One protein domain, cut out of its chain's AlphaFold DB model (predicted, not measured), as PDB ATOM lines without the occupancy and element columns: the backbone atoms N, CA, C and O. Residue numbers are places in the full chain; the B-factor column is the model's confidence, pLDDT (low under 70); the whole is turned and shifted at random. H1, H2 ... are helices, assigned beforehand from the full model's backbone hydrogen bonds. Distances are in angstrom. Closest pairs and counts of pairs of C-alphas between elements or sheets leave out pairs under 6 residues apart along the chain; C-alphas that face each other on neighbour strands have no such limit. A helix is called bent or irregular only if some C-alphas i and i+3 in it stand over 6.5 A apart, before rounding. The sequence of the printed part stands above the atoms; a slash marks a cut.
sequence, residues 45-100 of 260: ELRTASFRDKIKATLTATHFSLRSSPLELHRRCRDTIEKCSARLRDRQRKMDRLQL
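AT A GLANCE: This is residues 45 to 100 of the 260 residues of an uncharacterized protein of Phytophthora sojae (strain P6497) (UniProt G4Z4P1). Two long helices meet near their ends as an open V, with the longer helix H2 as one arm, H1 as the other, and a tight link at the corner. The rest of each arm sticks out free, residues 45 to 64 of H1 and residues 77 to 99 of H2 with Leu 100 after it, and the space between the arms is empty. The printed part has 56 residues with two named helices, H1 then H2, and no named strand; its class is all helix. It is extended, with a radius of gyration of the C-alphas of 17.8 A, and flat, with spans of 47 by 41 by 6 A.

HOW THE PARTS SIT: H2, residues 70 to 99, is the longest helix, and H1, residues 45 to 67, comes before it. The two are close but not clearly touching, with 1 pair of C-alphas within 8 A: the closest, those of Ser 65 and Leu 73, are 7.8 A apart. Their lines stand at a steep tilt of 53 degrees, and they run opposite ways. Their centres are 25.0 A apart. In H2 every backbone O i to N i+4 pair is within hydrogen-bond range; in H1 13 of 19 are.

IN THESE COORDINATES: H2 has 30 residues and measures 43.3 A from C-alpha 70 at (-31.273, 21.159, 17.707) to C-alpha 99 at (-47.061, 0.793, 52.451). H1 has 23 residues and measures 35.7 A from its first to its last C-alpha, beginning with C-alpha 45 at (-19.571, -19.012, 21.193). H1 is neither bent nor irregular, but only just: C-alphas 64 and 67 are 6.4 A apart.

THE WHOLE: The two C-alphas farthest apart are those of Glu 45 and Leu 100, at 48.7 A. The printed part has no cut, and the link from H1 to H2, of 2 residues, is tight. The mean pLDDT of the printed part is 76.4; residues 45 to 67 are under 70, and the mean is 51 for H1 and 96 for H2.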
ATOM      1  N   GLU A  45     -19.532 -19.843  22.407       44.94
ATOM      2  CA  GLU A  45     -19.571 -19.012  21.193       44.94
ATOM      3  C   GLU A  45     -20.971 -18.420  20.945       44.94
ATOM      4  O   GLU A  45     -21.121 -17.254  20.569       44.94
ATOM      5  N   LEU A  46     -22.032 -19.162  21.286       49.72
ATOM      6  CA  LEU A  46     -23.411 -18.660  21.208       49.72
ATOM      7  C   LEU A  46     -23.732 -17.631  22.307       49.72
ATOM      8  O   LEU A  46     -24.560 -16.736  22.109       49.72
ATOM      9  N   ARG A  47     -23.047 -17.698  23.457       47.88
ATOM     10  CA  ARG A  47     -23.203 -16.728  24.555       47.88
ATOM     11  C   ARG A  47     -22.525 -15.385  24.245       47.88
ATOM     12  O   ARG A  47     -23.049 -14.334  24.616       47.88
ATOM     13  N   THR A  48     -21.415 -15.398  23.507       48.94
ATOM     14  CA  THR A  48     -20.700 -14.185  23.069       48.94
ATOM     15  C   THR A  48     -21.307 -13.537  21.819       48.94
ATOM     16  O   THR A  48     -21.304 -12.305  21.726       48.94
ATOM     17  N   ALA A  49     -21.919 -14.309  20.912       49.00
ATOM     18  CA  ALA A  49     -22.692 -13.767  19.788       49.00
ATOM     19  C   ALA A  49     -23.865 -12.886  20.271       49.00
ATOM     20  O   ALA A  49     -24.027 -11.750  19.822       49.00
ATOM     21  N   SER A  50     -24.596 -13.339  21.301       48.88
ATOM     22  CA  SER A  50     -25.713 -12.591  21.903       48.88
ATOM     23  C   SER A  50     -25.295 -11.263  22.560       48.88
ATOM     24  O   SER A  50     -26.085 -10.319  22.623       48.88
ATOM     25  N   PHE A  51     -24.056 -11.157  23.050       50.38
ATOM     26  CA  PHE A  51     -23.542  -9.924  23.656       50.38
ATOM     27  C   PHE A  51     -23.022  -8.938  22.599       50.38
ATOM     28  O   PHE A  51     -23.306  -7.742  22.677       50.38
ATOM     29  N   ARG A  52     -22.329  -9.429  21.562       50.06
ATOM     30  CA  ARG A  52     -21.845  -8.600  20.443       50.06
ATOM     31  C   ARG A  52     -22.979  -7.958  19.645       50.06
ATOM     32  O   ARG A  52     -22.862  -6.787  19.282       50.06
ATOM     33  N   ASP A  53     -24.082  -8.670  19.429       50.31
ATOM     34  CA  ASP A  53     -25.239  -8.118  18.715       50.31
ATOM     35  C   ASP A  53     -25.973  -7.046  19.533       50.31
ATOM     36  O   ASP A  53     -26.416  -6.033  18.986       50.31
ATOM     37  N   LYS A  54     -26.004  -7.184  20.865       53.50
ATOM     38  CA  LYS A  54     -26.523  -6.139  21.766       53.50
ATOM     39  C   LYS A  54     -25.643  -4.888  21.769       53.50
ATOM     40  O   LYS A  54     -26.171  -3.776  21.772       53.50
ATOM     41  N   ILE A  55     -24.318  -5.042  21.709       53.19
ATOM     42  CA  ILE A  55     -23.398  -3.898  21.600       53.19
ATOM     43  C   ILE A  55     -23.590  -3.183  20.257       53.19
ATOM     44  O   ILE A  55     -23.680  -1.955  20.234       53.19
ATOM     45  N   LYS A  56     -23.732  -3.924  19.149       51.81
ATOM     46  CA  LYS A  56     -23.976  -3.332  17.824       51.81
ATOM     47  C   LYS A  56     -25.293  -2.559  17.761       51.81
ATOM     48  O   LYS A  56     -25.282  -1.429  17.286       51.81
ATOM     49  N   ALA A  57     -26.384  -3.105  18.306       50.00
ATOM     50  CA  ALA A  57     -27.676  -2.412  18.351       50.00
ATOM     51  C   ALA A  57     -27.628  -1.117  19.187       50.00
ATOM     52  O   ALA A  57     -28.265  -0.121  18.837       50.00
ATOM     53  N   THR A  58     -26.829  -1.106  20.261       51.25
ATOM     54  CA  THR A  58     -26.665   0.067  21.135       51.25
ATOM     55  C   THR A  58     -25.779   1.143  20.491       51.25
ATOM     56  O   THR A  58     -26.094   2.326  20.592       51.25
ATOM     57  N   LEU A  59     -24.726   0.759  19.757       47.88
ATOM     58  CA  LEU A  59     -23.874   1.702  19.017       47.88
ATOM     59  C   LEU A  59     -24.592   2.347  17.821       47.88
ATOM     60  O   LEU A  59     -24.415   3.534  17.559       47.88
ATOM     61  N   THR A  60     -25.448   1.617  17.103       49.44
ATOM     62  CA  THR A  60     -26.241   2.222  16.017       49.44
ATOM     63  C   THR A  60     -27.291   3.215  16.520       49.44
ATOM     64  O   THR A  60     -27.655   4.135  15.789       49.44
ATOM     65  N   ALA A  61     -27.749   3.082  17.769       47.84
ATOM     66  CA  ALA A  61     -28.713   4.007  18.363       47.84
ATOM     67  C   ALA A  61     -28.085   5.362  18.743       47.84
ATOM     68  O   ALA A  61     -28.755   6.391  18.657       47.84
ATOM     69  N   THR A  62     -26.801   5.398  19.111       50.84
ATOM     70  CA  THR A  62     -26.093   6.643  19.463       50.84
ATOM     71  C   THR A  62     -25.549   7.391  18.244       50.84
ATOM     72  O   THR A  62     -25.519   8.622  18.248       50.84
ATOM     73  N   HIS A  63     -25.215   6.696  17.151       49.84
ATOM     74  CA  HIS A  63     -24.732   7.334  15.917       49.84
ATOM     75  C   HIS A  63     -25.811   8.093  15.113       49.84
ATOM     76  O   HIS A  63     -25.467   8.947  14.295       49.84
ATOM     77  N   PHE A  64     -27.107   7.873  15.373       50.78
ATOM     78  CA  PHE A  64     -28.198   8.636  14.738       50.78
ATOM     79  C   PHE A  64     -28.444  10.023  15.364       50.78
ATOM     80  O   PHE A  64     -29.236  10.807  14.839       50.78
ATOM     81  N   SER A  65     -27.775  10.347  16.477       53.47
ATOM     82  CA  SER A  65     -27.958  11.616  17.197       53.47
ATOM     83  C   SER A  65     -27.163  12.790  16.612       53.47
ATOM     84  O   SER A  65     -27.426  13.934  16.962       53.47
ATOM     85  N   LEU A  66     -26.210  12.545  15.709       55.53
ATOM     86  CA  LEU A  66     -25.366  13.603  15.132       55.53
ATOM     87  C   LEU A  66     -26.026  14.350  13.958       55.53
ATOM     88  O   LEU A  66     -25.467  15.322  13.463       55.53
ATOM     89  N   ARG A  67     -27.204  13.904  13.498       65.06
ATOM     90  CA  ARG A  67     -27.962  14.545  12.404       65.06
ATOM     91  C   ARG A  67     -29.325  15.093  12.818       65.06
ATOM     92  O   ARG A  67     -30.070  15.570  11.967       65.06
ATOM     93  N   SER A  68     -29.685  15.016  14.097       70.50
ATOM     94  CA  SER A  68     -30.907  15.659  14.577       70.50
ATOM     95  C   SER A  68     -30.712  17.170  14.605       70.50
ATOM     96  O   SER A  68     -29.702  17.647  15.123       70.50
ATOM     97  N   SER A  69     -31.684  17.923  14.090       84.88
ATOM     98  CA  SER A  69     -31.716  19.368  14.314       84.88
ATOM     99  C   SER A  69     -31.734  19.654  15.826       84.88
ATOM    100  O   SER A  69     -32.249  18.834  16.595       84.88
ATOM    101  N   PRO A  70     -31.218  20.804  16.289       85.44
ATOM    102  CA  PRO A  70     -31.273  21.159  17.707       85.44
ATOM    103  C   PRO A  70     -32.691  21.033  18.295       85.44
ATOM    104  O   PRO A  70     -32.872  20.492  19.384       85.44
ATOM    105  N   LEU A  71     -33.721  21.418  17.530       92.06
ATOM    106  CA  LEU A  71     -35.130  21.278  17.921       92.06
ATOM    107  C   LEU A  71     -35.577  19.815  18.086       92.06
ATOM    108  O   LEU A  71     -36.325  19.495  19.008       92.06
ATOM    109  N   GLU A  72     -35.108  18.916  17.221       91.88
ATOM    110  CA  GLU A  72     -35.379  17.478  17.303       91.88
ATOM    111  C   GLU A  72     -34.758  16.864  18.567       91.88
ATOM    112  O   GLU A  72     -35.395  16.048  19.238       91.88
ATOM    113  N   LEU A  73     -33.541  17.289  18.928       92.75
ATOM    114  CA  LEU A  73     -32.882  16.862  20.162       92.75
ATOM    115  C   LEU A  73     -33.660  17.330  21.399       92.75
ATOM    116  O   LEU A  73     -33.927  16.523  22.291       92.75
ATOM    117  N   HIS A  74     -34.075  18.601  21.433       95.25
ATOM    118  CA  HIS A  74     -34.900  19.133  22.521       95.25
ATOM    119  C   HIS A  74     -36.215  18.365  22.672       95.25
ATOM    120  O   HIS A  74     -36.593  18.028  23.796       95.25
ATOM    121  N   ARG A  75     -36.881  18.028  21.558       95.75
ATOM    122  CA  ARG A  75     -38.111  17.227  21.587       95.75
ATOM    123  C   ARG A  75     -37.864  15.849  22.202       95.75
ATOM    124  O   ARG A  75     -38.532  15.487  23.163       95.75
ATOM    125  N   ARG A  76     -36.841  15.123  21.741       94.62
ATOM    126  CA  ARG A  76     -36.491  13.796  22.286       94.62
ATOM    127  C   ARG A  76     -36.089  13.843  23.758       94.62
ATOM    128  O   ARG A  76     -36.422  12.929  24.514       94.62
ATOM    129  N   CYS A  77     -35.376  14.891  24.169       96.44
ATOM    130  CA  CYS A  77     -35.012  15.108  25.566       96.44
ATOM    131  C   CYS A  77     -36.269  15.272  26.428       96.44
ATOM    132  O   CYS A  77     -36.437  14.553  27.414       96.44
ATOM    133  N   ARG A  78     -37.199  16.133  25.999       97.69
ATOM    134  CA  ARG A  78     -38.491  16.331  26.665       97.69
ATOM    135  C   ARG A  78     -39.282  15.026  26.775       97.69
ATOM    136  O   ARG A  78     -39.704  14.684  27.877       97.69
ATOM    137  N   ASP A  79     -39.406  14.271  25.686       97.25
ATOM    138  CA  ASP A  79     -40.131  12.993  25.665       97.25
ATOM    139  C   ASP A  79     -39.504  11.971  26.627       97.25
ATOM    140  O   ASP A  79     -40.192  11.227  27.334       97.25
ATOM    141  N   THR A  80     -38.170  11.944  26.694       97.62
ATOM    142  CA  THR A  80     -37.432  11.053  27.596       97.62
ATOM    143  C   THR A  80     -37.653  11.436  29.056       97.62
ATOM    144  O   THR A  80     -37.922  10.561  29.882       97.62
ATOM    145  N   ILE A  81     -37.595  12.731  29.380       98.06
ATOM    146  CA  ILE A  81     -37.882  13.248  30.724       98.06
ATOM    147  C   ILE A  81     -39.316  12.895  31.126       98.06
ATOM    148  O   ILE A  81     -39.538  12.360  32.215       98.06
ATOM    149  N   GLU A  82     -40.286  13.118  30.238       98.44
ATOM    150  CA  GLU A  82     -41.690  12.799  30.486       98.44
ATOM    151  C   GLU A  82     -41.877  11.305  30.775       98.44
ATOM    152  O   GLU A  82     -42.438  10.936  31.811       98.44
ATOM    153  N   LYS A  83     -41.306  10.431  29.939       98.50
ATOM    154  CA  LYS A  83     -41.359   8.976  30.124       98.50
ATOM    155  C   LYS A  83     -40.734   8.531  31.449       98.50
ATOM    156  O   LYS A  83     -41.313   7.707  32.163       98.50
ATOM    157  N   CYS A  84     -39.566   9.072  31.797       98.31
ATOM    158  CA  CYS A  84     -38.900   8.787  33.065       98.31
ATOM    159  C   CYS A  84     -39.744   9.251  34.260       98.31
ATOM    160  O   CYS A  84     -39.934   8.488  35.208       98.31
ATOM    161  N   SER A  85     -40.321  10.454  34.190       98.25
ATOM    162  CA  SER A  85     -41.172  11.006  35.249       98.25
ATOM    163  C   SER A  85     -42.459  10.195  35.453       98.25
ATOM    164  O   SER A  85     -42.865   9.930  36.586       98.25
ATOM    165  N   ALA A  86     -43.085   9.724  34.368       98.31
ATOM    166  CA  ALA A  86     -44.263   8.866  34.424       98.31
ATOM    167  C   ALA A  86     -43.946   7.529  35.107       98.31
ATOM    168  O   ALA A  86     -44.689   7.084  35.984       98.31
ATOM    169  N   ARG A  87     -42.804   6.921  34.759       98.31
ATOM    170  CA  ARG A  87     -42.336   5.672  35.370       98.31
ATOM    171  C   ARG A  87     -42.000   5.844  36.854       98.31
ATOM    172  O   ARG A  87     -42.302   4.947  37.641       98.31
ATOM    173  N   LEU A  88     -41.416   6.977  37.245       98.62
ATOM    174  CA  LEU A  88     -41.127   7.280  38.648       98.62
ATOM    175  C   LEU A  88     -42.418   7.407  39.468       98.62
ATOM    176  O   LEU A  88     -42.536   6.762  40.507       98.62
ATOM    177  N   ARG A  89     -43.416   8.147  38.964       98.44
ATOM    178  CA  ARG A  89     -44.741   8.249  39.601       98.44
ATOM    179  C   ARG A  89     -45.429   6.892  39.721       98.44
ATOM    180  O   ARG A  89     -46.053   6.610  40.737       98.44
ATOM    181  N   ASP A  90     -45.314   6.038  38.706       98.06
ATOM    182  CA  ASP A  90     -45.881   4.688  38.763       98.06
ATOM    183  C   ASP A  90     -45.210   3.809  39.819       98.06
ATOM    184  O   ASP A  90     -45.886   3.117  40.581       98.06
ATOM    185  N   ARG A  91     -43.878   3.881  39.911       98.31
ATOM    186  CA  ARG A  91     -43.124   3.206  40.969       98.31
ATOM    187  C   ARG A  91     -43.524   3.723  42.349       98.31
ATOM    188  O   ARG A  91     -43.704   2.902  43.241       98.31
ATOM    189  N   GLN A  92     -43.707   5.035  42.507       97.94
ATOM    190  CA  GLN A  92     -44.162   5.621  43.766       97.94
ATOM    191  C   GLN A  92     -45.539   5.082  44.158       97.94
ATOM    192  O   GLN A  92     -45.667   4.495  45.221       97.94
ATOM    193  N   ARG A  93     -46.529   5.118  43.255       96.94
ATOM    194  CA  ARG A  93     -47.864   4.551  43.524       96.94
ATOM    195  C   ARG A  93     -47.818   3.075  43.918       96.94
ATOM    196  O   ARG A  93     -48.604   2.630  44.747       96.94
ATOM    197  N   LYS A  94     -46.927   2.289  43.304       96.88
ATOM    198  CA  LYS A  94     -46.720   0.880  43.675       96.88
ATOM    199  C   LYS A  94     -46.147   0.751  45.080       96.88
ATOM    200  O   LYS A  94     -46.632  -0.079  45.835       96.88
ATOM    201  N   MET A  95     -45.168   1.578  45.435       97.25
ATOM    202  CA  MET A  95     -44.628   1.627  46.795       97.25
ATOM    203  C   MET A  95     -45.680   2.067  47.812       97.25
ATOM    204  O   MET A  95     -45.760   1.471  48.879       97.25
ATOM    205  N   ASP A  96     -46.516   3.047  47.479       93.88
ATOM    206  CA  ASP A  96     -47.589   3.520  48.359       93.88
ATOM    207  C   ASP A  96     -48.628   2.417  48.595       93.88
ATOM    208  O   ASP A  96     -49.072   2.212  49.717       93.88
ATOM    209  N   ARG A  97     -48.956   1.622  47.566       90.69
ATOM    210  CA  ARG A  97     -49.825   0.436  47.696       90.69
ATOM    211  C   ARG A  97     -49.255  -0.659  48.590       90.69
ATOM    212  O   ARG A  97     -50.032  -1.408  49.166       90.69
ATOM    213  N   LEU A  98     -47.932  -0.780  48.666       90.38
ATOM    214  CA  LEU A  98     -47.268  -1.735  49.557       90.38
ATOM    215  C   LEU A  98     -47.152  -1.201  50.990       90.38
ATOM    216  O   LEU A  98     -47.082  -1.991  51.923       90.38
ATOM    217  N   GLN A  99     -47.105   0.122  51.150       87.19
ATOM    218  CA  GLN A  99     -47.061   0.793  52.451       87.19
ATOM    219  C   GLN A  99     -48.447   1.009  53.057       87.19
ATOM    220  O   GLN A  99     -48.554   1.178  54.268       87.19
ATOM    221  N   LEU A 100     -49.498   1.004  52.233       81.06
ATOM    222  CA  LEU A 100     -50.874   0.995  52.703       81.06
ATOM    223  C   LEU A 100     -51.059  -0.233  53.601       81.06
ATOM    224  O   LEU A 100     -50.868  -1.356  53.122       81.06
TER     225      LEU A 100